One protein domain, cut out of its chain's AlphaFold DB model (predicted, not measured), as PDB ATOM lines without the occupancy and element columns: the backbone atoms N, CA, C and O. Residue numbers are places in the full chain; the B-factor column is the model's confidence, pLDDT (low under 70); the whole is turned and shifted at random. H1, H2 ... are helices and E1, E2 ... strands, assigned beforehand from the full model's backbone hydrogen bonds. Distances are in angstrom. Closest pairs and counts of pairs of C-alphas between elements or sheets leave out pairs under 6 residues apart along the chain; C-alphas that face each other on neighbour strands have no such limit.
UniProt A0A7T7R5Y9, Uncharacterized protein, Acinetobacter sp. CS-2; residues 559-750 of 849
ATOM      1  N   LEU A 559      22.427   4.468   7.048       53.53
ATOM      2  CA  LEU A 559      23.128   3.201   6.819       53.53
ATOM      3  C   LEU A 559      24.635   3.407   6.625       53.53
ATOM      4  O   LEU A 559      25.411   2.731   7.282       53.53
ATOM      5  N   LYS A 560      25.077   4.394   5.830       52.59
ATOM      6  CA  LYS A 560      26.518   4.630   5.580       52.59
ATOM      7  C   LYS A 560      27.320   4.938   6.852       52.59
ATOM      8  O   LYS A 560      28.479   4.541   6.958       52.59
ATOM      9  N   VAL A 561      26.728   5.660   7.805       52.34
ATOM     10  CA  VAL A 561      27.375   6.002   9.087       52.34
ATOM     11  C   VAL A 561      27.408   4.785  10.012       52.34
ATOM     12  O   VAL A 561      28.447   4.493  10.604       52.34
ATOM     13  N   SER A 562      26.305   4.041  10.075       53.00
ATOM     14  CA  SER A 562      26.186   2.814  10.873       53.00
ATOM     15  C   SER A 562      27.117   1.713  10.344       53.00
ATOM     16  O   SER A 562      27.806   1.068  11.128       53.00
ATOM     17  N   THR A 563      27.269   1.590   9.018       56.03
ATOM     18  CA  THR A 563      28.245   0.705   8.360       56.03
ATOM     19  C   THR A 563      29.670   0.980   8.836       56.03
ATOM     20  O   THR A 563      30.371   0.052   9.228       56.03
ATOM     21  N   ARG A 564      30.098   2.250   8.878       56.66
ATOM     22  CA  ARG A 564      31.448   2.617   9.353       56.66
ATOM     23  C   ARG A 564      31.656   2.277  10.832       56.66
ATOM     24  O   ARG A 564      32.753   1.881  11.227       56.66
ATOM     25  N   LEU A 565      30.620   2.434  11.658       53.91
ATOM     26  CA  LEU A 565      30.675   2.111  13.086       53.91
ATOM     27  C   LEU A 565      30.763   0.596  13.317       53.91
ATOM     28  O   LEU A 565      31.600   0.140  14.096       53.91
ATOM     29  N   VAL A 566      29.955  -0.178  12.590       56.75
ATOM     30  CA  VAL A 566      30.005  -1.643  12.570       56.75
ATOM     31  C   VAL A 566      31.373  -2.131  12.120       56.75
ATOM     32  O   VAL A 566      31.945  -2.986  12.785       56.75
ATOM     33  N   GLU A 567      31.936  -1.583  11.042       57.47
ATOM     34  CA  GLU A 567      33.268  -1.960  10.556       57.47
ATOM     35  C   GLU A 567      34.340  -1.718  11.625       57.47
ATOM     36  O   GLU A 567      35.099  -2.630  11.958       57.47
ATOM     37  N   LYS A 568      34.355  -0.528  12.239       59.19
ATOM     38  CA  LYS A 568      35.294  -0.176  13.318       59.19
ATOM     39  C   LYS A 568      35.172  -1.109  14.527       59.19
ATOM     40  O   LYS A 568      36.179  -1.546  15.096       59.19
ATOM     41  N   ASN A 569      33.948  -1.411  14.947       57.97
ATOM     42  CA  ASN A 569      33.704  -2.223  16.134       57.97
ATOM     43  C   ASN A 569      33.901  -3.718  15.863       57.97
ATOM     44  O   ASN A 569      34.449  -4.415  16.712       57.97
ATOM     45  N   SER A 570      33.575  -4.189  14.660       60.78
ATOM     46  CA  SER A 570      33.885  -5.542  14.188       60.78
ATOM     47  C   SER A 570      35.390  -5.762  14.141       60.78
ATOM     48  O   SER A 570      35.880  -6.756  14.664       60.78
ATOM     49  N   GLN A 571      36.154  -4.801  13.615       61.88
ATOM     50  CA  GLN A 571      37.619  -4.842  13.656       61.88
ATOM     51  C   GLN A 571      38.149  -4.893  15.093       61.88
ATOM     52  O   GLN A 571      39.077  -5.646  15.382       61.88
ATOM     53  N   SER A 572      37.542  -4.134  16.007       60.72
ATOM     54  CA  SER A 572      37.935  -4.110  17.421       60.72
ATOM     55  C   SER A 572      37.615  -5.427  18.140       60.72
ATOM     56  O   SER A 572      38.459  -5.948  18.869       60.72
ATOM     57  N   ALA A 573      36.440  -6.011  17.893       64.25
ATOM     58  CA  ALA A 573      36.039  -7.313  18.420       64.25
ATOM     59  C   ALA A 573      36.909  -8.444  17.847       64.25
ATOM     60  O   ALA A 573      37.377  -9.302  18.592       64.25
ATOM     61  N   MET A 574      37.211  -8.406  16.544       65.44
ATOM     62  CA  MET A 574      38.147  -9.331  15.895       65.44
ATOM     63  C   MET A 574      39.556  -9.217  16.456       65.44
ATOM     64  O   MET A 574      40.192 -10.238  16.711       65.44
ATOM     65  N   ALA A 575      40.037  -7.998  16.699       63.03
ATOM     66  CA  ALA A 575      41.325  -7.782  17.338       63.03
ATOM     67  C   ALA A 575      41.345  -8.372  18.756       63.03
ATOM     68  O   ALA A 575      42.288  -9.078  19.099       63.03
ATOM     69  N   TYR A 576      40.299  -8.166  19.558       71.94
ATOM     70  CA  TYR A 576      40.202  -8.776  20.886       71.94
ATOM     71  C   TYR A 576      40.163 -10.315  20.810       71.94
ATOM     72  O   TYR A 576      40.966 -10.980  21.462       71.94
ATOM     73  N   LEU A 577      39.314 -10.892  19.952       68.88
ATOM     74  CA  LEU A 577      39.204 -12.346  19.775       68.88
ATOM     75  C   LEU A 577      40.477 -12.990  19.203       68.88
ATOM     76  O   LEU A 577      40.690 -14.194  19.350       68.88
ATOM     77  N   LYS A 578      41.318 -12.212  18.517       66.81
ATOM     78  CA  LYS A 578      42.605 -12.668  17.985       66.81
ATOM     79  C   LYS A 578      43.740 -12.528  19.000       66.81
ATOM     80  O   LYS A 578      44.529 -13.454  19.125       66.81
ATOM     81  N   TYR A 579      43.824 -11.397  19.699       66.12
ATOM     82  CA  TYR A 579      45.011 -11.017  20.473       66.12
ATOM     83  C   TYR A 579      44.825 -11.065  21.996       66.12
ATOM     84  O   TYR A 579      45.811 -11.193  22.715       66.12
ATOM     85  N   SER A 580      43.592 -10.967  22.501       69.06
ATOM     86  CA  SER A 580      43.306 -10.814  23.939       69.06
ATOM     87  C   SER A 580      42.447 -11.934  24.541       69.06
ATOM     88  O   SER A 580      42.496 -12.122  25.752       69.06
ATOM     89  N   PHE A 581      41.679 -12.678  23.735       73.62
ATOM     90  CA  PHE A 581      40.837 -13.787  24.211       73.62
ATOM     91  C   PHE A 581      41.672 -14.828  24.968       73.62
ATOM     92  O   PHE A 581      42.841 -15.024  24.625       73.62
ATOM     93  N   LYS A 582      41.113 -15.491  25.984       74.56
ATOM     94  CA  LYS A 582      41.806 -16.468  26.850       74.56
ATOM     95  C   LYS A 582      41.287 -17.892  26.599       74.56
ATOM     96  O   LYS A 582      40.331 -18.082  25.859       74.56
ATOM     97  N   GLN A 583      41.991 -18.909  27.103       74.25
ATOM     98  CA  GLN A 583      41.475 -20.288  27.075       74.25
ATOM     99  C   GLN A 583      40.382 -20.453  28.136       74.25
ATOM    100  O   GLN A 583      40.401 -19.734  29.129       74.25
ATOM    101  N   ASN A 584      39.461 -21.398  27.922       77.75
ATOM    102  CA  ASN A 584      38.364 -21.727  28.842       77.75
ATOM    103  C   ASN A 584      37.505 -20.514  29.242       77.75
ATOM    104  O   ASN A 584      37.132 -20.361  30.402       77.75
ATOM    105  N   SER A 585      37.213 -19.626  28.289       82.88
ATOM    106  CA  SER A 585      36.363 -18.466  28.550       82.88
ATOM    107  C   SER A 585      34.890 -18.864  28.563       82.88
ATOM    108  O   SER A 585      34.439 -19.611  27.698       82.88
ATOM    109  N   VAL A 586      34.145 -18.327  29.524       84.94
ATOM    110  CA  VAL A 586      32.693 -18.488  29.641       84.94
ATOM    111  C   VAL A 586      32.021 -17.285  28.991       84.94
ATOM    112  O   VAL A 586      32.287 -16.139  29.355       84.94
ATOM    113  N   LEU A 587      31.165 -17.546  28.009       84.12
ATOM    114  CA  LEU A 587      30.352 -16.540  27.337       84.12
ATOM    115  C   LEU A 587      28.966 -16.518  27.970       84.12
ATOM    116  O   LEU A 587      28.220 -17.494  27.878       84.12
ATOM    117  N   LEU A 588      28.624 -15.384  28.577       86.56
ATOM    118  CA  LEU A 588      27.325 -15.153  29.194       86.56
ATOM    119  C   LEU A 588      26.611 -14.025  28.454       86.56
ATOM    120  O   LEU A 588      27.061 -12.878  28.489       86.56
ATOM    121  N   ARG A 589      25.505 -14.339  27.776       85.38
ATOM    122  CA  ARG A 589      24.661 -13.337  27.120       85.38
ATOM    123  C   ARG A 589      23.446 -13.027  27.986       85.38
ATOM    124  O   ARG A 589      22.788 -13.934  28.482       85.38
ATOM    125  N   PHE A 590      23.144 -11.750  28.152       85.69
ATOM    126  CA  PHE A 590      22.037 -11.282  28.972       85.69
ATOM    127  C   PHE A 590      21.398 -10.029  28.373       85.69
ATOM    128  O   PHE A 590      22.042  -9.265  27.645       85.69
ATOM    129  N   LYS A 591      20.126  -9.823  28.700       85.56
ATOM    130  CA  LYS A 591      19.347  -8.636  28.381       85.56
ATOM    131  C   LYS A 591      18.974  -7.921  29.678       85.56
ATOM    132  O   LYS A 591      18.631  -8.583  30.647       85.56
ATOM    133  N   ILE A 592      19.062  -6.595  29.715       86.00
ATOM    134  CA  ILE A 592      18.486  -5.774  30.788       86.00
ATOM    135  C   ILE A 592      17.333  -5.009  30.172       86.00
ATOM    136  O   ILE A 592      17.541  -4.077  29.392       86.00
ATOM    137  N   ASP A 593      16.131  -5.442  30.493       80.00
ATOM    138  CA  ASP A 593      14.904  -4.857  30.008       80.00
ATOM    139  C   ASP A 593      14.478  -3.676  30.855       80.00
ATOM    140  O   ASP A 593      14.566  -3.693  32.079       80.00
ATOM    141  N   ASN A 594      13.994  -2.647  30.167       75.12
ATOM    142  CA  ASN A 594      13.500  -1.430  30.779       75.12
ATOM    143  C   ASN A 594      12.067  -1.147  30.319       75.12
ATOM    144  O   ASN A 594      11.758  -0.084  29.773       75.12
ATOM    145  N   PHE A 595      11.209  -2.159  30.435       63.12
ATOM    146  CA  PHE A 595       9.859  -2.088  29.892       63.12
ATOM    147  C   PHE A 595       8.955  -1.144  30.672       63.12
ATOM    148  O   PHE A 595       8.033  -0.609  30.065       63.12
ATOM    149  N   GLU A 596       9.218  -0.908  31.961       60.72
ATOM    150  CA  GLU A 596       8.313  -0.154  32.837       60.72
ATOM    151  C   GLU A 596       8.857   1.204  33.309       60.72
ATOM    152  O   GLU A 596       8.035   2.066  33.622       60.72
ATOM    153  N   SER A 597      10.174   1.462  33.245       61.59
ATOM    154  CA  SER A 597      10.750   2.726  33.741       61.59
ATOM    155  C   SER A 597      10.924   3.806  32.668       61.59
ATOM    156  O   SER A 597      11.153   3.527  31.488       61.59
ATOM    157  N   ASP A 598      10.874   5.072  33.087       64.38
ATOM    158  CA  ASP A 598      11.082   6.248  32.229       64.38
ATOM    159  C   ASP A 598      12.551   6.721  32.190       64.38
ATOM    160  O   ASP A 598      12.844   7.858  31.811       64.38
ATOM    161  N   LEU A 599      13.500   5.839  32.534       70.81
ATOM    162  CA  LEU A 599      14.924   6.174  32.578       70.81
ATOM    163  C   LEU A 599      15.462   6.656  31.220       70.81
ATOM    164  O   LEU A 599      15.377   5.976  30.192       70.81
ATOM    165  N   GLU A 600      16.134   7.809  31.239       72.56
ATOM    166  CA  GLU A 600      16.866   8.311  30.081       72.56
ATOM    167  C   GLU A 600      18.068   7.416  29.718       72.56
ATOM    168  O   GLU A 600      18.746   6.840  30.573       72.56
ATOM    169  N   LEU A 601      18.416   7.372  28.424       71.44
ATOM    170  CA  LEU A 601      19.549   6.593  27.900       71.44
ATOM    171  C   LEU A 601      20.890   6.912  28.592       71.44
ATOM    172  O   LEU A 601      21.722   6.025  28.779       71.44
ATOM    173  N   SER A 602      21.135   8.175  28.941       73.69
ATOM    174  CA  SER A 602      22.330   8.622  29.676       73.69
ATOM    175  C   SER A 602      22.412   7.976  31.063       73.69
ATOM    176  O   SER A 602      23.477   7.493  31.457       73.69
ATOM    177  N   THR A 603      21.289   7.915  31.774       77.25
ATOM    178  CA  THR A 603      21.171   7.308  33.104       77.25
ATOM    179  C   THR A 603      21.354   5.796  33.033       77.25
ATOM    180  O   THR A 603      22.183   5.244  33.760       77.25
ATOM    181  N   LEU A 604      20.693   5.138  32.078       78.25
ATOM    182  CA  LEU A 604      20.838   3.701  31.844       78.25
ATOM    183  C   LEU A 604      22.287   3.310  31.491       78.25
ATOM    184  O   LEU A 604      22.822   2.332  32.013       78.25
ATOM    185  N   LYS A 605      22.974   4.110  30.663       79.44
ATOM    186  CA  LYS A 605      24.406   3.929  30.349       79.44
ATOM    187  C   LYS A 605      25.297   4.020  31.574       79.44
ATOM    188  O   LYS A 605      26.243   3.237  31.711       79.44
ATOM    189  N   ASN A 606      25.038   5.009  32.424       82.19
ATOM    190  CA  ASN A 606      25.809   5.214  33.639       82.19
ATOM    191  C   ASN A 606      25.616   4.043  34.600       82.19
ATOM    192  O   ASN A 606      26.619   3.501  35.067       82.19
ATOM    193  N   LEU A 607      24.373   3.604  34.820       84.06
ATOM    194  CA  LEU A 607      24.057   2.430  35.634       84.06
ATOM    195  C   LEU A 607      24.777   1.185  35.108       84.06
ATOM    196  O   LEU A 607      25.549   0.563  35.834       84.06
ATOM    197  N   PHE A 608      24.613   0.875  33.822       85.75
ATOM    198  CA  PHE A 608      25.253  -0.281  33.199       85.75
ATOM    199  C   PHE A 608      26.784  -0.227  33.306       85.75
ATOM    200  O   PHE A 608      27.441  -1.211  33.644       85.75
ATOM    201  N   THR A 609      27.381   0.947  33.090       84.44
ATOM    202  CA  THR A 609      28.830   1.134  33.249       84.44
ATOM    203  C   THR A 609      29.284   0.881  34.685       84.44
ATOM    204  O   THR A 609      30.375   0.345  34.897       84.44
ATOM    205  N   GLN A 610      28.488   1.283  35.674       84.88
ATOM    206  CA  GLN A 610      28.790   1.044  37.082       84.88
ATOM    207  C   GLN A 610      28.638  -0.428  37.450       84.88
ATOM    208  O   GLN A 610      29.547  -0.968  38.078       84.88
ATOM    209  N   PHE A 611      27.581  -1.088  36.977       88.81
ATOM    210  CA  PHE A 611      27.377  -2.523  37.153       88.81
ATOM    211  C   PHE A 611      28.566  -3.329  36.616       88.81
ATOM    212  O   PHE A 611      29.218  -4.054  37.369       88.81
ATOM    213  N   MET A 612      28.960  -3.103  35.358       88.19
ATOM    214  CA  MET A 612      30.094  -3.813  34.750       88.19
ATOM    215  C   MET A 612      31.425  -3.535  35.472       88.19
ATOM    216  O   MET A 612      32.258  -4.431  35.620       88.19
ATOM    217  N   LYS A 613      31.639  -2.308  35.974       86.50
ATOM    218  CA  LYS A 613      32.802  -1.990  36.826       86.50
ATOM    219  C   LYS A 613      32.748  -2.717  38.170       86.50
ATOM    220  O   LYS A 613      33.803  -3.086  38.684       86.50
ATOM    221  N   SER A 614      31.559  -2.871  38.744       87.38
ATOM    222  CA  SER A 614      31.344  -3.544  40.023       87.38
ATOM    223  C   SER A 614      31.654  -5.035  39.908       87.38
ATOM    224  O   SER A 614      32.481  -5.539  40.666       87.38
ATOM    225  N   ILE A 615      31.117  -5.699  38.879       88.50
ATOM    226  CA  ILE A 615      31.427  -7.098  38.543       88.50
ATOM    227  C   ILE A 615      32.934  -7.285  38.349       88.50
ATOM    228  O   ILE A 615      33.537  -8.163  38.962       88.50
ATOM    229  N   GLY A 616      33.580  -6.414  37.562       84.25
ATOM    230  CA  GLY A 616      35.027  -6.482  37.325       84.25
ATOM    231  C   GLY A 616      35.894  -6.312  38.584       84.25
ATOM    232  O   GLY A 616      37.067  -6.679  38.569       84.25
ATOM    233  N   ARG A 617      35.342  -5.776  39.681       86.31
ATOM    234  CA  ARG A 617      36.007  -5.652  40.993       86.31
ATOM    235  C   ARG A 617      35.640  -6.776  41.963       86.31
ATOM    236  O   ARG A 617      36.230  -6.844  43.040       86.31
ATOM    237  N   ALA A 618      34.704  -7.654  41.604       87.38
ATOM    238  CA  ALA A 618      34.163  -8.695  42.472       87.38
ATOM    239  C   ALA A 618      34.390 -10.137  41.957       87.38
ATOM    240  O   ALA A 618      33.494 -10.971  42.096       87.38
ATOM    241  N   PRO A 619      35.585 -10.506  41.446       85.56
ATOM    242  CA  PRO A 619      35.801 -11.823  40.839       85.56
ATOM    243  C   PRO A 619      35.616 -12.994  41.816       85.56
ATOM    244  O   PRO A 619      35.328 -14.109  41.401       85.56
ATOM    245  N   LYS A 620      35.757 -12.762  43.132       85.44
ATOM    246  CA  LYS A 620      35.495 -13.789  44.153       85.44
ATOM    247  C   LYS A 620      34.007 -14.092  44.334       85.44
ATOM    248  O   LYS A 620      33.686 -15.236  44.609       85.44
ATOM    249  N   ARG A 621      33.142 -13.079  44.209       86.19
ATOM    250  CA  ARG A 621      31.690 -13.213  44.408       86.19
ATOM    251  C   ARG A 621      31.005 -13.777  43.169       86.19
ATOM    252  O   ARG A 621      30.077 -14.542  43.306       86.19
ATOM    253  N   ILE A 622      31.519 -13.434  41.988       87.25
ATOM    254  CA  ILE A 622      31.054 -13.967  40.700       87.25
ATOM    255  C   ILE A 622      31.623 -15.369  40.421       87.25
ATOM    256  O   ILE A 622      31.121 -16.092  39.574       87.25
ATOM    257  N   GLY A 623      32.735 -15.734  41.070       85.56
ATOM    258  CA  GLY A 623      33.467 -16.963  40.760       85.56
ATOM    259  C   GLY A 623      34.267 -16.904  39.449       85.56
ATOM    260  O   GLY A 623      34.919 -17.878  39.081       85.56
ATOM    261  N   ALA A 624      34.289 -15.754  38.764       88.44
ATOM    262  CA  ALA A 624      35.012 -15.545  37.513       88.44
ATOM    263  C   ALA A 624      35.512 -14.100  37.348       88.44
ATOM    264  O   ALA A 624      34.934 -13.149  37.875       88.44
ATOM    265  N   GLU A 625      36.587 -13.919  36.581       87.69
ATOM    266  CA  GLU A 625      37.107 -12.608  36.190       87.69
ATOM    267  C   GLU A 625      36.432 -12.116  34.906       87.69
ATOM    268  O   GLU A 625      36.511 -12.771  33.867       87.69
ATOM    269  N   LEU A 626      35.799 -10.942  34.955       87.94
ATOM    270  CA  LEU A 626      35.285 -10.272  33.759       87.94
ATOM    271  C   LEU A 626      36.456  -9.749  32.912       87.94
ATOM    272  O   LEU A 626      37.180  -8.847  33.340       87.94
ATOM    273  N   ASP A 627      36.616 -10.273  31.699       82.69
ATOM    274  CA  ASP A 627      37.721  -9.909  30.805       82.69
ATOM    275  C   ASP A 627      37.306  -8.860  29.762       82.69
ATOM    276  O   ASP A 627      38.006  -7.865  29.533       82.69
ATOM    277  N   ALA A 628      36.135  -9.052  29.153       81.94
ATOM    278  CA  ALA A 628      35.559  -8.123  28.192       81.94
ATOM    279  C   ALA A 628      34.041  -8.271  28.107       81.94
ATOM    280  O   ALA A 628      33.467  -9.265  28.543       81.94
ATOM    281  N   TYR A 629      33.392  -7.281  27.507       84.06
ATOM    282  CA  TYR A 629      31.982  -7.358  27.165       84.06
ATOM    283  C   TYR A 629      31.672  -6.539  25.913       84.06
ATOM    284  O   TYR A 629      32.308  -5.513  25.631       84.06
ATOM    285  N   ILE A 630      30.685  -7.010  25.163       77.06
ATOM    286  CA  ILE A 630      30.214  -6.414  23.916       77.06
ATOM    287  C   ILE A 630      28.687  -6.390  23.923       77.06
ATOM    288  O   ILE A 630      28.049  -7.366  24.307       77.06
ATOM    289  N   GLY A 631      28.084  -5.268  23.553       76.25
ATOM    290  CA  GLY A 631      26.634  -5.118  23.599       76.25
ATOM    291  C   GLY A 631      26.143  -3.824  22.973       76.25
ATOM    292  O   GLY A 631      26.918  -3.053  22.400       76.25
ATOM    293  N   TYR A 632      24.840  -3.594  23.073       71.38
ATOM    294  CA  TYR A 632      24.182  -2.397  22.556       71.38
ATOM    295  C   TYR A 632      22.981  -1.992  23.416       71.38
ATOM    296  O   TYR A 632      22.378  -2.811  24.104       71.38
ATOM    297  N   PHE A 633      22.615  -0.711  23.332       71.75
ATOM    298  CA  PHE A 633      21.367  -0.182  23.892       71.75
ATOM    299  C   PHE A 633      20.239  -0.285  22.855       71.75
ATOM    300  O   PHE A 633      20.338   0.336  21.791       71.75
ATOM    301  N   VAL A 634      19.191  -1.057  23.150       65.81
ATOM    302  CA  VAL A 634      18.004  -1.341  22.320       65.81
ATOM    303  C   VAL A 634      16.877  -0.353  22.668       65.81
ATOM    304  O   VAL A 634      16.411  -0.365  23.785       65.81
ATOM    305  N   PRO A 635      16.400   0.513  21.775       59.12
ATOM    306  CA  PRO A 635      15.282   1.389  21.960       59.12
ATOM    307  C   PRO A 635      14.037   0.573  21.675       59.12
ATOM    308  O   PRO A 635      13.906  -0.070  20.629       59.12
ATOM    309  N   GLU A 636      13.116   0.631  22.609       59.78
ATOM    310  CA  GLU A 636      11.832  -0.036  22.546       59.78
ATOM    311  C   GLU A 636      10.789   1.069  22.754       59.78
ATOM    312  O   GLU A 636      10.495   1.501  23.868       59.78
ATOM    313  N   GLY A 637      10.324   1.651  21.642       62.91
ATOM    314  CA  GLY A 637       9.494   2.860  21.665       62.91
ATOM    315  C   GLY A 637      10.269   4.090  22.157       62.91
ATOM    316  O   GLY A 637      11.234   4.511  21.521       62.91
ATOM    317  N   LYS A 638       9.832   4.684  23.277       58.78
ATOM    318  CA  LYS A 638      10.509   5.823  23.936       58.78
ATOM    319  C   LYS A 638      11.596   5.394  24.940       58.78
ATOM    320  O   LYS A 638      12.297   6.261  25.456       58.78
ATOM    321  N   ARG A 639      11.730   4.093  25.223       69.44
ATOM    322  CA  ARG A 639      12.583   3.526  26.286       69.44
ATOM    323  C   ARG A 639      13.780   2.775  25.712       69.44
ATOM    324  O   ARG A 639      13.877   2.646  24.495       69.44
ATOM    325  N   TYR A 640      14.686   2.297  26.574       70.50
ATOM    326  CA  TYR A 640      15.880   1.538  26.178       70.50
ATOM    327  C   TYR A 640      16.113   0.286  27.030       70.50
ATOM    328  O   TYR A 640      16.262   0.427  28.234       70.50
ATOM    329  N   SER A 641      16.266  -0.889  26.424       76.00
ATOM    330  CA  SER A 641      16.861  -2.089  27.021       76.00
ATOM    331  C   SER A 641      18.338  -2.248  26.612       76.00
ATOM    332  O   SER A 641      18.879  -1.466  25.823       76.00
ATOM    333  N   ILE A 642      19.041  -3.226  27.174       81.56
ATOM    334  CA  ILE A 642      20.449  -3.539  26.878       81.56
ATOM    335  C   ILE A 642      20.531  -5.003  26.476       81.56
ATOM    336  O   ILE A 642      19.986  -5.833  27.182       81.56
ATOM    337  N   ASP A 643      21.250  -5.337  25.408       79.06
ATOM    338  CA  ASP A 643      21.620  -6.722  25.075       79.06
ATOM    339  C   ASP A 643      23.145  -6.810  25.044       79.06
ATOM    340  O   ASP A 643      23.814  -6.036  24.347       79.06
ATOM    341  N   CYS A 644      23.710  -7.700  25.855       83.44
ATOM    342  CA  CYS A 644      25.143  -7.778  26.067       83.44
ATOM    343  C   CYS A 644      25.621  -9.224  26.177       83.44
ATOM    344  O   CYS A 644      24.973 -10.080  26.764       83.44
ATOM    345  N   THR A 645      26.804  -9.489  25.629       83.81
ATOM    346  CA  THR A 645      27.588 -10.695  25.893       83.81
ATOM    347  C   THR A 645      28.821 -10.316  26.706       83.81
ATOM    348  O   THR A 645      29.672  -9.551  26.241       83.81
ATOM    349  N   ALA A 646      28.917 -10.854  27.918       87.56
ATOM    350  CA  ALA A 646      30.086 -10.770  28.777       87.56
ATOM    351  C   ALA A 646      30.971 -12.010  28.614       87.56
ATOM    352  O   ALA A 646      30.498 -13.125  28.396       87.56
ATOM    353  N   ILE A 647      32.278 -11.785  28.711       86.44
ATOM    354  CA  ILE A 647      33.320 -12.790  28.558       86.44
ATOM    355  C   ILE A 647      34.035 -12.910  29.896       86.44
ATOM    356  O   ILE A 647      34.705 -11.972  30.343       86.44
ATOM    357  N   PHE A 648      33.883 -14.069  30.520       87.44
ATOM    358  CA  PHE A 648      34.425 -14.385  31.831       87.44
ATOM    359  C   PHE A 648      35.553 -15.410  31.742       87.44
ATOM    360  O   PHE A 648      35.572 -16.273  30.864       87.44
ATOM    361  N   TYR A 649      36.485 -15.331  32.684       87.12
ATOM    362  CA  TYR A 649      37.471 -16.370  32.949       87.12
ATOM    363  C   TYR A 649      37.172 -16.998  34.319       87.12
ATOM    364  O   TYR A 649      37.342 -16.314  35.334       87.12
ATOM    365  N   PRO A 650      36.666 -18.243  34.371       85.25
ATOM    366  CA  PRO A 650      36.275 -18.882  35.622       85.25
ATOM    367  C   PRO A 650      37.496 -19.100  36.519       85.25
ATOM    368  O   PRO A 650      38.601 -19.356  36.036       85.25
ATOM    369  N   ARG A 651      37.307 -18.961  37.832       82.62
ATOM    370  CA  ARG A 651      38.342 -19.271  38.829       82.62
ATOM    371  C   ARG A 651      38.400 -20.784  39.052       82.62
ATOM    372  O   ARG A 651      37.452 -21.501  38.741       82.62
ATOM    373  N   ASP A 652      39.516 -21.257  39.599       77.00
ATOM    374  CA  ASP A 652      39.726 -22.685  39.838       77.00
ATOM    375  C   ASP A 652      38.584 -23.285  40.675       77.00
ATOM    376  O   ASP A 652      38.203 -22.728  41.706       77.00
ATOM    377  N   ASN A 653      38.067 -24.437  40.234       77.62
ATOM    378  CA  ASN A 653      36.970 -25.188  40.861       77.62
ATOM    379  C   ASN A 653      35.594 -24.493  40.882       77.62
ATOM    380  O   ASN A 653      34.742 -24.888  41.674       77.62
ATOM    381  N   VAL A 654      35.356 -23.495  40.025       80.88
ATOM    382  CA  VAL A 654      34.031 -22.877  39.844       80.88
ATOM    383  C   VAL A 654      33.381 -23.413  38.568       80.88
ATOM    384  O   VAL A 654      33.995 -23.384  37.497       80.88
ATOM    385  N   SER A 655      32.144 -23.908  38.668       83.50
ATOM    386  CA  SER A 655      31.390 -24.411  37.519       83.50
ATOM    387  C   SER A 655      30.826 -23.267  36.667       83.50
ATOM    388  O   SER A 655      30.671 -22.131  37.115       83.50
ATOM    389  N   THR A 656      30.486 -23.546  35.410       80.94
ATOM    390  CA  THR A 656      29.832 -22.563  34.527       80.94
ATOM    391  C   THR A 656      28.467 -22.133  35.040       80.94
ATOM    392  O   THR A 656      28.075 -20.985  34.842       80.94
ATOM    393  N   GLN A 657      27.760 -23.053  35.696       82.31
ATOM    394  CA  GLN A 657      26.462 -22.798  36.296       82.31
ATOM    395  C   GLN A 657      26.603 -21.888  37.523       82.31
ATOM    396  O   GLN A 657      25.846 -20.933  37.655       82.31
ATOM    397  N   ASP A 658      27.649 -22.085  38.327       84.88
ATOM    398  CA  ASP A 658      27.923 -21.243  39.496       84.88
ATOM    399  C   ASP A 658      28.189 -19.791  39.070       84.88
ATOM    400  O   ASP A 658      27.715 -18.855  39.710       84.88
ATOM    401  N   VAL A 659      28.915 -19.587  37.960       86.06
ATOM    402  CA  VAL A 659      29.161 -18.247  37.393       86.06
ATOM    403  C   VAL A 659      27.859 -17.590  36.934       86.06
ATOM    404  O   VAL A 659      27.702 -16.380  37.088       86.06
ATOM    405  N   ARG A 660      26.925 -18.367  36.371       87.25
ATOM    406  CA  ARG A 660      25.614 -17.883  35.921       87.25
ATOM    407  C   ARG A 660      24.761 -17.419  37.099       87.25
ATOM    408  O   ARG A 660      24.290 -16.287  37.085       87.25
ATOM    409  N   GLU A 661      24.578 -18.290  38.086       87.06
ATOM    410  CA  GLU A 661      23.765 -18.024  39.279       87.06
ATOM    411  C   GLU A 661      24.352 -16.851  40.069       87.06
ATOM    412  O   GLU A 661      23.661 -15.873  40.334       87.06
ATOM    413  N   SER A 662      25.672 -16.857  40.286       88.75
ATOM    414  CA  SER A 662      26.365 -15.761  40.973       88.75
ATOM    415  C   SER A 662      26.265 -14.425  40.232       88.75
ATOM    416  O   SER A 662      26.332 -13.371  40.860       88.75
ATOM    417  N   PHE A 663      26.166 -14.433  38.900       90.31
ATOM    418  CA  PHE A 663      25.985 -13.212  38.114       90.31
ATOM    419  C   PHE A 663      24.573 -12.635  38.270       90.31
ATOM    420  O   PHE A 663      24.441 -11.416  38.399       90.31
ATOM    421  N   ASP A 664      23.551 -13.493  38.270       86.69
ATOM    422  CA  ASP A 664      22.149 -13.098  38.439       86.69
ATOM    423  C   ASP A 664      21.886 -12.574  39.860       86.69
ATOM    424  O   ASP A 664      21.407 -11.450  40.032       86.69
ATOM    425  N   ASP A 665      22.351 -13.304  40.879       87.38
ATOM    426  CA  ASP A 665      22.288 -12.882  42.284       87.38
ATOM    427  C   ASP A 665      22.981 -11.527  42.492       87.38
ATOM    428  O   ASP A 665      22.458 -10.618  43.140       87.38
ATOM    429  N   TYR A 666      24.157 -11.345  41.879       90.12
ATOM    430  CA  TYR A 666      24.914 -10.101  41.995       90.12
ATOM    431  C   TYR A 666      24.213  -8.909  41.329       90.12
ATOM    432  O   TYR A 666      24.427  -7.771  41.757       90.12
ATOM    433  N   TRP A 667      23.404  -9.128  40.287       89.25
ATOM    434  CA  TRP A 667      22.580  -8.069  39.703       89.25
ATOM    435  C   TRP A 667      21.498  -7.605  40.676       89.25
ATOM    436  O   TRP A 667      21.380  -6.398  40.885       89.25
ATOM    437  N   GLN A 668      20.780  -8.533  41.315       85.94
ATOM    438  CA  GLN A 668      19.753  -8.201  42.312       85.94
ATOM    439  C   GLN A 668      20.359  -7.413  43.479       85.94
ATOM    440  O   GLN A 668      19.939  -6.294  43.766       85.94
ATOM    441  N   ASP A 669      21.465  -7.912  44.040       86.56
ATOM    442  CA  ASP A 669      22.220  -7.222  45.093       86.56
ATOM    443  C   ASP A 669      22.684  -5.813  44.684       86.56
ATOM    444  O   ASP A 669      22.770  -4.890  45.504       86.56
ATOM    445  N   PHE A 670      23.078  -5.650  43.418       86.81
ATOM    446  CA  PHE A 670      23.521  -4.370  42.883       86.81
ATOM    447  C   PHE A 670      22.353  -3.390  42.767       86.81
ATOM    448  O   PHE A 670      22.508  -2.246  43.199       86.81
ATOM    449  N   ILE A 671      21.215  -3.827  42.224       82.56
ATOM    450  CA  ILE A 671      20.011  -3.003  42.073       82.56
ATOM    451  C   ILE A 671      19.473  -2.591  43.438       82.56
ATOM    452  O   ILE A 671      19.372  -1.388  43.676       82.56
ATOM    453  N   ASP A 672      19.292  -3.523  44.374       80.94
ATOM    454  CA  ASP A 672      18.819  -3.229  45.734       80.94
ATOM    455  C   ASP A 672      19.680  -2.156  46.415       80.94
ATOM    456  O   ASP A 672      19.192  -1.214  47.046       80.94
ATOM    457  N   LYS A 673      21.004  -2.242  46.259       78.44
ATOM    458  CA  LYS A 673      21.929  -1.257  46.829       78.44
ATOM    459  C   LYS A 673      21.854   0.104  46.129       78.44
ATOM    460  O   LYS A 673      22.037   1.138  46.779       78.44
ATOM    461  N   TYR A 674      21.628   0.114  44.819       69.50
ATOM    462  CA  TYR A 674      21.621   1.317  43.984       69.50
ATOM    463  C   TYR A 674      20.291   2.089  44.060       69.50
ATOM    464  O   TYR A 674      20.290   3.325  44.083       69.50
ATOM    465  N   VAL A 675      19.172   1.370  44.179       64.94
ATOM    466  CA  VAL A 675      17.812   1.891  44.410       64.94
ATOM    467  C   VAL A 675      17.754   2.641  45.733       64.94
ATOM    468  O   VAL A 675      17.332   3.796  45.774       64.94
ATOM    469  N   ASN A 676      18.311   2.045  46.792       60.19
ATOM    470  CA  ASN A 676      18.385   2.645  48.128       60.19
ATOM    471  C   ASN A 676      19.214   3.945  48.196       60.19
ATOM    472  O   ASN A 676      19.185   4.637  49.212       60.19
ATOM    473  N   THR A 677      19.974   4.281  47.147       59.03
ATOM    474  CA  THR A 677      20.875   5.444  47.131       59.03
ATOM    475  C   THR A 677      20.561   6.499  46.072       59.03
ATOM    476  O   THR A 677      21.093   7.603  46.192       59.03
ATOM    477  N   THR A 678      19.726   6.219  45.059       58.00
ATOM    478  CA  THR A 678      19.679   7.091  43.869       58.00
ATOM    479  C   THR A 678      18.274   7.378  43.316       58.00
ATOM    480  O   THR A 678      17.932   8.556  43.262       58.00
ATOM    481  N   GLN A 679      17.457   6.383  42.918       63.41
ATOM    482  CA  GLN A 679      16.068   6.564  42.414       63.41
ATOM    483  C   GLN A 679      15.245   5.245  42.485       63.41
ATOM    484  O   GLN A 679      15.819   4.188  42.236       63.41
ATOM    485  N   PRO A 680      13.918   5.275  42.739       60.78
ATOM    486  CA  PRO A 680      13.050   4.079  42.783       60.78
ATOM    487  C   PRO A 680      12.704   3.477  41.404       60.78
ATOM    488  O   PRO A 680      12.255   2.343  41.306       60.78
ATOM    489  N   GLU A 681      12.940   4.208  40.312       63.78
ATOM    490  CA  GLU A 681      12.661   3.764  38.932       63.78
ATOM    491  C   GLU A 681      13.557   2.593  38.472       63.78
ATOM    492  O   GLU A 681      13.284   1.961  37.453       63.78
ATOM    493  N   PHE A 682      14.622   2.278  39.219       67.69
ATOM    494  CA  PHE A 682      15.537   1.174  38.915       67.69
ATOM    495  C   PHE A 682      14.985  -0.213  39.292       67.69
ATOM    496  O   PHE A 682      15.446  -1.193  38.709       67.69
ATOM    497  N   ASP A 683      13.978  -0.301  40.173       64.94
ATOM    498  CA  ASP A 683      13.322  -1.568  40.571       64.94
ATOM    499  C   ASP A 683      12.587  -2.254  39.407       64.94
ATOM    500  O   ASP A 683      12.239  -3.429  39.460       64.94
ATOM    501  N   GLN A 684      12.354  -1.507  38.328       71.75
ATOM    502  CA  GLN A 684      11.655  -1.952  37.126       71.75
ATOM    503  C   GLN A 684      12.595  -2.542  36.060       71.75
ATOM    504  O   GLN A 684      12.140  -2.913  34.974       71.75
ATOM    505  N   LEU A 685      13.906  -2.608  36.330       77.25
ATOM    506  CA  LEU A 685      14.886  -3.191  35.416       77.25
ATOM    507  C   LEU A 685      14.993  -4.704  35.611       77.25
ATOM    508  O   LEU A 685      15.410  -5.184  36.664       77.25
ATOM    509  N   ILE A 686      14.704  -5.460  34.555       79.31
ATOM    510  CA  ILE A 686      14.719  -6.926  34.596       79.31
ATOM    511  C   ILE A 686      15.941  -7.435  33.838       79.31
ATOM    512  O   ILE A 686      16.048  -7.234  32.629       79.31
ATOM    513  N   LEU A 687      16.856  -8.119  34.531       86.62
ATOM    514  CA  LEU A 687      17.931  -8.858  33.877       86.62
ATOM    515  C   LEU A 687      17.437 -10.256  33.502       86.62
ATOM    516  O   LEU A 687      16.879 -10.972  34.324       86.62
ATOM    517  N   SER A 688      17.651 -10.649  32.252       83.62
ATOM    518  CA  SER A 688      17.365 -11.992  31.757       83.62
ATOM    519  C   SER A 688      18.586 -12.567  31.046       83.62
ATOM    520  O   SER A 688      19.143 -11.966  30.128       83.62
ATOM    521  N   ILE A 689      19.031 -13.750  31.465       80.69
ATOM    522  CA  ILE A 689      20.097 -14.488  30.776       80.69
ATOM    523  C   ILE A 689      19.470 -15.198  29.577       80.69
ATOM    524  O   ILE A 689      18.524 -15.973  29.730       80.69
ATOM    525  N   ILE A 690      19.985 -14.923  28.380       74.75
ATOM    526  CA  ILE A 690      19.396 -15.383  27.120       74.75
ATOM    527  C   ILE A 690      20.333 -16.351  26.389       74.75
ATOM    528  O   ILE A 690      21.555 -16.211  26.492       74.75
ATOM    529  N   PRO A 691      19.790 -17.310  25.611       68.44
ATOM    530  CA  PRO A 691      20.612 -18.239  24.850       68.44
ATOM    531  C   PRO A 691      21.611 -17.528  23.932       68.44
ATOM    532  O   PRO A 691      21.313 -16.517  23.274       68.44
ATOM    533  N   THR A 692      22.815 -18.088  23.856       66.06
ATOM    534  CA  THR A 692      23.784 -17.692  22.838       66.06
ATOM    535  C   THR A 692      23.324 -18.211  21.474       66.06
ATOM    536  O   THR A 692      22.808 -19.317  21.358       66.06
ATOM    537  N   LEU A 693      23.504 -17.418  20.413       58.09
ATOM    538  CA  LEU A 693      23.022 -17.749  19.056       58.09
ATOM    539  C   LEU A 693      23.724 -18.969  18.424       58.09
ATOM    540  O   LEU A 693      23.409 -19.334  17.297       58.09
ATOM    541  N   TRP A 694      24.694 -19.559  19.125       59.22
ATOM    542  CA  TRP A 694      25.664 -20.520  18.595       59.22
ATOM    543  C   TRP A 694      25.549 -21.912  19.234       59.22
ATOM    544  O   TRP A 694      26.325 -22.796  18.884       59.22
ATOM    545  N   ALA A 695      24.619 -22.109  20.176       54.12
ATOM    546  CA  ALA A 695      24.372 -23.399  20.814       54.12
ATOM    547  C   ALA A 695      23.232 -24.141  20.093       54.12
ATOM    548  O   ALA A 695      22.093 -23.672  20.067       54.12
ATOM    549  N   GLU A 696      23.527 -25.297  19.490       44.78
ATOM    550  CA  GLU A 696      22.481 -26.204  19.005       44.78
ATOM    551  C   GLU A 696      21.747 -26.812  20.206       44.78
ATOM    552  O   GLU A 696      22.357 -27.445  21.064       44.78
ATOM    553  N   GLY A 697      20.427 -26.613  20.256       50.75
ATOM    554  CA  GLY A 697      19.576 -27.146  21.317       50.75
ATOM    555  C   GLY A 697      19.353 -26.181  22.478       50.75
ATOM    556  O   GLY A 697      19.840 -26.429  23.568       50.75
ATOM    557  N   GLY A 698      18.590 -25.108  22.230       46.31
ATOM    558  CA  GLY A 698      17.576 -24.500  23.117       46.31
ATOM    559  C   GLY A 698      17.895 -24.077  24.560       46.31
ATOM    560  O   GLY A 698      17.067 -23.388  25.153       46.31
ATOM    561  N   ASN A 699      19.032 -24.435  25.148       52.19
ATOM    562  CA  ASN A 699      19.296 -24.182  26.556       52.19
ATOM    563  C   ASN A 699      19.980 -22.827  26.740       52.19
ATOM    564  O   ASN A 699      20.870 -22.432  25.990       52.19
ATOM    565  N   SER A 700      19.548 -22.105  27.772       59.06
ATOM    566  CA  SER A 700      20.040 -20.770  28.134       59.06
ATOM    567  C   SER A 700      21.435 -20.786  28.782       59.06
ATOM    568  O   SER A 700      21.829 -19.801  29.400       59.06
ATOM    569  N   ASP A 701      22.165 -21.897  28.678       64.69
ATOM    570  CA  ASP A 701      23.372 -22.146  29.459       64.69
ATOM    571  C   ASP A 701      24.585 -21.364  28.926       64.69
ATOM    572  O   ASP A 701      24.717 -21.154  27.712       64.69
ATOM    573  N   PRO A 702      25.493 -20.916  29.816       71.25
ATOM    574  CA  PRO A 702      26.719 -20.238  29.411       71.25
ATOM    575  C   PRO A 702      27.582 -21.140  28.527       71.25
ATOM    576  O   PRO A 702      27.817 -22.307  28.842       71.25
ATOM    577  N   LEU A 703      28.117 -20.585  27.439       75.38
ATOM    578  CA  LEU A 703      28.954 -21.341  26.510       75.38
ATOM    579  C   LEU A 703      30.421 -21.286  26.952       75.38
ATOM    580  O   LEU A 703      31.005 -20.204  27.031       75.38
ATOM    581  N   VAL A 704      31.039 -22.446  27.191       74.81
ATOM    582  CA  VAL A 704      32.492 -22.546  27.408       74.81
ATOM    583  C   VAL A 704      33.186 -22.657  26.069       74.81
ATOM    584  O   VAL A 704      32.903 -23.569  25.298       74.81
ATOM    585  N   VAL A 705      34.136 -21.764  25.813       71.62
ATOM    586  CA  VAL A 705      34.905 -21.785  24.572       71.62
ATOM    587  C   VAL A 705      36.394 -21.838  24.871       71.62
ATOM    588  O   VAL A 705      36.947 -21.015  25.608       71.62
ATOM    589  N   ASN A 706      37.070 -22.810  24.261       68.31
ATOM    590  CA  ASN A 706      38.523 -22.918  24.297       68.31
ATOM    591  C   ASN A 706      39.143 -22.284  23.038       68.31
ATOM    592  O   ASN A 706      38.555 -22.322  21.962       68.31
ATOM    593  N   LYS A 707      40.361 -21.730  23.131       62.94
ATOM    594  CA  LYS A 707      41.063 -21.127  21.977       62.94
ATOM    595  C   LYS A 707      41.266 -22.096  20.814       62.94
ATOM    596  O   LYS A 707      41.379 -21.653  19.676       62.94
ATOM    597  N   THR A 708      41.374 -23.384  21.115       60.53
ATOM    598  CA  THR A 708      41.587 -24.459  20.139       60.53
ATOM    599  C   THR A 708      40.283 -25.064  19.631       60.53
ATOM    600  O   THR A 708      40.320 -26.008  18.845       60.53
ATOM    601  N   ASP A 709      39.138 -24.568  20.097       60.28
ATOM    602  CA  ASP A 709      37.841 -25.083  19.694       60.28
ATOM    603  C   ASP A 709      37.554 -24.732  18.227       60.28
ATOM    604  O   ASP A 709      37.784 -23.605  17.771       60.28
ATOM    605  N   LYS A 710      37.008 -25.700  17.485       58.28
ATOM    606  CA  LYS A 710      36.543 -25.516  16.103       58.28
ATOM    607  C   LYS A 710      35.443 -24.455  16.011       58.28
ATOM    608  O   LYS A 710      35.225 -23.910  14.932       58.28
ATOM    609  N   LEU A 711      34.797 -24.130  17.132       60.84
ATOM    610  CA  LEU A 711      33.798 -23.072  17.244       60.84
ATOM    611  C   LEU A 711      34.392 -21.654  17.242       60.84
ATOM    612  O   LEU A 711      33.658 -20.715  16.971       60.84
ATOM    613  N   ILE A 712      35.696 -21.441  17.473       62.03
ATOM    614  CA  ILE A 712      36.286 -20.085  17.546       62.03
ATOM    615  C   ILE A 712      36.180 -19.291  16.230       62.03
ATOM    616  O   ILE A 712      35.799 -18.117  16.281       62.03
ATOM    617  N   PRO A 713      36.512 -19.847  15.048       60.75
ATOM    618  CA  PRO A 713      36.305 -19.149  13.778       60.75
ATOM    619  C   PRO A 713      34.830 -18.820  13.521       60.75
ATOM    620  O   PRO A 713      34.526 -17.743  13.005       60.75
ATOM    621  N   GLN A 714      33.928 -19.715  13.930       60.38
ATOM    622  CA  GLN A 714      32.484 -19.545  13.800       60.38
ATOM    623  C   GLN A 714      31.971 -18.450  14.748       60.38
ATOM    624  O   GLN A 714      31.369 -17.490  14.293       60.38
ATOM    625  N   LEU A 715      32.357 -18.485  16.026       64.38
ATOM    626  CA  LEU A 715      32.091 -17.454  17.032       64.38
ATOM    627  C   LEU A 715      32.583 -16.072  16.578       64.38
ATOM    628  O   LEU A 715      31.881 -15.072  16.727       64.38
ATOM    629  N   LYS A 716      33.782 -16.009  15.981       64.19
ATOM    630  CA  LYS A 716      34.334 -14.779  15.392       64.19
ATOM    631  C   LYS A 716      33.431 -14.247  14.275       64.19
ATOM    632  O   LYS A 716      33.080 -13.068  14.274       64.19
ATOM    633  N   LYS A 717      33.038 -15.108  13.338       60.78
ATOM    634  CA  LYS A 717      32.149 -14.731  12.235       60.78
ATOM    635  C   LYS A 717      30.766 -14.316  12.741       60.78
ATOM    636  O   LYS A 717      30.231 -13.318  12.265       60.78
ATOM    637  N   ASP A 718      30.220 -15.024  13.719       61.25
ATOM    638  CA  ASP A 718      28.828 -14.887  14.142       61.25
ATOM    639  C   ASP A 718      28.600 -13.717  15.092       61.25
ATOM    640  O   ASP A 718      27.595 -13.028  14.946       61.25
ATOM    641  N   LEU A 719      29.538 -13.417  16.001       65.25
ATOM    642  CA  LEU A 719      29.498 -12.180  16.793       65.25
ATOM    643  C   LEU A 719      29.480 -10.963  15.859       65.25
ATOM    644  O   LEU A 719      28.598 -10.115  15.954       65.25
ATOM    645  N   VAL A 720      30.407 -10.904  14.895       59.91
ATOM    646  CA  VAL A 720      30.463  -9.823  13.895       59.91
ATOM    647  C   VAL A 720      29.187  -9.780  13.056       59.91
ATOM    648  O   VAL A 720      28.646  -8.698  12.813       59.91
ATOM    649  N   SER A 721      28.682 -10.948  12.654       60.41
ATOM    650  CA  SER A 721      27.499 -11.047  11.807       60.41
ATOM    651  C   SER A 721      26.239 -10.559  12.508       60.41
ATOM    652  O   SER A 721      25.476  -9.778  11.941       60.41
ATOM    653  N   PHE A 722      26.071 -10.950  13.769       60.97
ATOM    654  CA  PHE A 722      24.956 -10.557  14.615       60.97
ATOM    655  C   PHE A 722      24.906  -9.043  14.843       60.97
ATOM    656  O   PHE A 722      23.882  -8.422  14.566       60.97
ATOM    657  N   TYR A 723      26.011  -8.419  15.265       62.31
ATOM    658  CA  TYR A 723      26.026  -6.974  15.536       62.31
ATOM    659  C   TYR A 723      25.852  -6.135  14.272       62.31
ATOM    660  O   TYR A 723      25.163  -5.116  14.286       62.31
ATOM    661  N   THR A 724      26.431  -6.593  13.165       57.84
ATOM    662  CA  THR A 724      26.239  -5.973  11.856       57.84
ATOM    663  C   THR A 724      24.776  -5.984  11.437       57.84
ATOM    664  O   THR A 724      24.236  -4.976  10.983       57.84
ATOM    665  N   ALA A 725      24.130  -7.135  11.585       59.66
ATOM    666  CA  ALA A 725      22.763  -7.323  11.159       59.66
ATOM    667  C   ALA A 725      21.756  -6.647  12.091       59.66
ATOM    668  O   ALA A 725      20.747  -6.136  11.618       59.66
ATOM    669  N   TYR A 726      22.058  -6.559  13.384       59.00
ATOM    670  CA  TYR A 726      21.270  -5.789  14.335       59.00
ATOM    671  C   TYR A 726      21.255  -4.293  13.992       59.00
ATOM    672  O   TYR A 726      20.181  -3.709  13.851       59.00
ATOM    673  N   GLU A 727      22.428  -3.681  13.791       57.69
ATOM    674  CA  GLU A 727      22.539  -2.276  13.365       57.69
ATOM    675  C   GLU A 727      21.787  -2.040  12.054       57.69
ATOM    676  O   GLU A 727      21.059  -1.061  11.903       57.69
ATOM    677  N   TYR A 728      21.902  -2.987  11.129       55.06
ATOM    678  CA  TYR A 728      21.250  -2.928   9.836       55.06
ATOM    679  C   TYR A 728      19.722  -3.027   9.920       55.06
ATOM    680  O   TYR A 728      19.035  -2.118   9.468       55.06
ATOM    681  N   ILE A 729      19.168  -4.065  10.556       57.44
ATOM    682  CA  ILE A 729      17.715  -4.273  10.702       57.44
ATOM    683  C   ILE A 729      17.090  -3.139  11.527       57.44
ATOM    684  O   ILE A 729      15.995  -2.659  11.232       57.44
ATOM    685  N   ARG A 730      17.791  -2.651  12.551       54.75
ATOM    686  CA  ARG A 730      17.262  -1.622  13.445       54.75
ATOM    687  C   ARG A 730      17.355  -0.204  12.889       54.75
ATOM    688  O   ARG A 730      16.416   0.566  13.099       54.75
ATOM    689  N   ALA A 731      18.410   0.142  12.146       53.84
ATOM    690  CA  ALA A 731      18.443   1.388  11.366       53.84
ATOM    691  C   ALA A 731      17.199   1.504  10.466       53.84
ATOM    692  O   ALA A 731      16.653   2.589  10.262       53.84
ATOM    693  N   CYS A 732      16.690   0.357  10.017       49.53
ATOM    694  CA  CYS A 732      15.508   0.273   9.180       49.53
ATOM    695  C   CYS A 732      14.202   0.404   9.969       49.53
ATOM    696  O   CYS A 732      13.244   0.925   9.414       49.53
ATOM    697  N   LYS A 733      14.153   0.067  11.265       51.28
ATOM    698  CA  LYS A 733      12.978   0.318  12.126       51.28
ATOM    699  C   LYS A 733      12.880   1.766  12.630       51.28
ATOM    700  O   LYS A 733      11.788   2.323  12.687       51.28
ATOM    701  N   ILE A 734      14.003   2.411  12.958       49.12
ATOM    702  CA  ILE A 734      14.014   3.760  13.570       49.12
ATOM    703  C   ILE A 734      13.516   4.844  12.604       49.12
ATOM    704  O   ILE A 734      12.774   5.734  13.005       49.12
ATOM    705  N   ALA A 735      13.833   4.749  11.314       48.97
ATOM    706  CA  ALA A 735      13.418   5.757  10.335       48.97
ATOM    707  C   ALA A 735      11.973   5.584   9.811       48.97
ATOM    708  O   ALA A 735      11.621   6.097   8.752       48.97
ATOM    709  N   GLN A 736      11.119   4.857  10.540       43.06
ATOM    710  CA  GLN A 736       9.657   4.972  10.426       43.06
ATOM    711  C   GLN A 736       9.038   5.797  11.560       43.06
ATOM    712  O   GLN A 736       8.009   6.425  11.343       43.06
ATOM    713  N   ASN A 737       9.675   5.870  12.733       43.84
ATOM    714  CA  ASN A 737       9.053   6.423  13.931       43.84
ATOM    715  C   ASN A 737       9.913   7.550  14.523       43.84
ATOM    716  O   ASN A 737      10.765   7.325  15.375       43.84
ATOM    717  N   GLN A 738       9.638   8.777  14.076       43.03
ATOM    718  CA  GLN A 738       9.789  10.007  14.866       43.03
ATOM    719  C   GLN A 738      11.186  10.293  15.456       43.03
ATOM    720  O   GLN A 738      11.398  10.090  16.647       43.03
ATOM    721  N   GLY A 739      12.120  10.844  14.667       46.38
ATOM    722  CA  GLY A 739      13.266  11.618  15.190       46.38
ATOM    723  C   GLY A 739      14.098  10.966  16.314       46.38
ATOM    724  O   GLY A 739      14.673  11.671  17.143       46.38
ATOM    725  N   GLY A 740      14.121   9.632  16.388       45.00
ATOM    726  CA  GLY A 740      14.657   8.885  17.523       45.00
ATOM    727  C   GLY A 740      16.186   8.881  17.594       45.00
ATOM    728  O   GLY A 740      16.882   8.810  16.579       45.00
ATOM    729  N   LYS A 741      16.720   8.927  18.823       50.09
ATOM    730  CA  LYS A 741      18.160   8.843  19.130       50.09
ATOM    731  C   LYS A 741      18.758   7.496  18.655       50.09
ATOM    732  O   LYS A 741      18.097   6.459  18.640       50.09
ATOM    733  N   ARG A 742      20.030   7.536  18.239       49.84
ATOM    734  CA  ARG A 742      20.747   6.442  17.549       49.84
ATOM    735  C   ARG A 742      21.076   5.250  18.474       49.84
ATOM    736  O   ARG A 742      21.257   5.455  19.673       49.84
ATOM    737  N   PRO A 743      21.209   4.020  17.930       49.69
ATOM    738  CA  PRO A 743      21.908   2.930  18.610       49.69
ATOM    739  C   PRO A 743      23.314   3.337  19.026       49.69
ATOM    740  O   PRO A 743      24.014   4.024  18.282       49.69
ATOM    741  N   GLU A 744      23.740   2.859  20.191       53.69
ATOM    742  CA  GLU A 744      25.133   2.946  20.603       53.69
ATOM    743  C   GLU A 744      25.648   1.553  20.927       53.69
ATOM    744  O   GLU A 744      25.364   0.990  21.989       53.69
ATOM    745  N   LEU A 745      26.399   0.998  19.976       51.88
ATOM    746  CA  LEU A 745      27.181  -0.202  20.199       51.88
ATOM    747  C   LEU A 745      28.368   0.135  21.098       51.88
ATOM    748  O   LEU A 745      29.135   1.063  20.822       51.88
ATOM    749  N   PHE A 746      28.543  -0.649  22.154       61.34
ATOM    750  CA  PHE A 746      29.679  -0.535  23.048       61.34
ATOM    751  C   PHE A 746      30.466  -1.843  23.072       61.34
ATOM    752  O   PHE A 746      29.934  -2.944  23.202       61.34
ATOM    753  N   LEU A 747      31.782  -1.697  22.979       55.44
ATOM    754  CA  LEU A 747      32.746  -2.753  23.241       55.44
ATOM    755  C   LEU A 747      33.708  -2.217  24.295       55.44
ATOM    756  O   LEU A 747      34.367  -1.197  24.078       55.44
ATOM    757  N   ARG A 748      33.809  -2.903  25.432       65.06
ATOM    758  CA  ARG A 748      34.850  -2.632  26.423       65.06
ATOM    759  C   ARG A 748      35.566  -3.926  26.773       65.06
ATOM    760  O   ARG A 748      35.054  -4.784  27.479       65.06
ATOM    761  N   GLY A 749      36.795  -4.010  26.287       52.56
ATOM    762  CA  GLY A 749      37.790  -5.008  26.650       52.56
ATOM    763  C   GLY A 749      39.173  -4.389  26.481       52.56
ATOM    764  O   GLY A 749      39.359  -3.484  25.661       52.56
ATOM    765  N   ARG A 750      40.158  -4.827  27.270       44.47
ATOM    766  CA  ARG A 750      41.544  -4.374  27.091       44.47
ATOM    767  C   ARG A 750      42.086  -4.948  25.778       44.47
ATOM    768  O   ARG A 750      42.576  -6.073  25.733       44.47
TER     769      ARG A 750
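What this domain is: This is residues 559 to 750 of the 849 residues of an uncharacterized protein of Acinetobacter sp. CS-2 (UniProt A0A7T7R5Y9). A twisted sheet of six strands forms the core, with helices packed on both of its faces: H1 and H6 lie side by side, running opposite ways, over one face, and H2 covers the other. H4 packs beside E1 and E4, with the short helix H3 against its residues 659 to 666 and the short helix H5 at its residues 671 to 675. The printed part has 192 residues, with named elements in the order H1 E1 H2 H3 E2 E3 H4 H5 E4 E5 H6 E6. The sheet is branched at E1, its neighbour pairs are antiparallel, and the class is mixed, helices and strands. The whole is compact, with a radius of gyration of the C-alphas of 16.8 A and spans of 49 by 43 by 32 A.

Where its parts are: The strands are E1, residues 585 to 593, 25.5 A; E2, 624 to 636, 31.7 A, which bends by 75 degrees at residue 627; E3, 639 to 650, 33.9 A; E4, 686 to 689; E5, 703 to 705; and E6, 745 to 749. The helices are H1, residues 559 to 579, 29.5 A; H2, 601 to 617, 24.3 A; H3, 619 to 622; H4, 656 to 675, 29.0 A; H5, 680 to 684; and H6, 711 to 734, 33.5 A. H1 begins at C-alpha 559 (23.128, 3.201, 6.819), and E6 ends at C-alpha 749 (37.790, -5.008, 26.650).

How they stand to each other: E3 lies on one side of E1, with N 588 and O 646 2.9 A apart; E4 and E5 lie on the other side, with N 591 and O 688 2.8 A apart and N 587 and O 703 2.8 A apart. The hairpin E2 and E3 has N 632 and O 643 at 2.9 A; E6 is on the other side of E2, with N 631 and O 746 at 3.0 A. H2 runs along E3, at a height over the sheet of 8.8 A. H1 and H6 are on the opposite face from H2, at heights of 9.5 A and 10.0 A; they touch at a shallow tilt of 20 degrees, the closest C-alphas being those of Ser 570 and Val 720, 5.5 A apart. H4 touches H3, the closest C-alphas being those of Ile 622 and Ser 662, 5.0 A apart, and H5, those of Val 675 and Phe 682, 6.0 A apart. In H1, H2, H4 and H6 every O i to N i+4 pair is within hydrogen-bond range; H5 has 0 of 1, with 1 of 2 O i to N i+3 pairs, and H3 is too short for an O i to N i+4 pair.

The domain as a whole: The two C-alphas farthest apart, those of Asn 653 and Gln 738, are 51.5 A apart. The printed part has no cut. The link from E4 to E5, residues 690 to 702, is long. The mean pLDDT of the printed part is 70.1, with 97 residues under 70, among them 706 to 750.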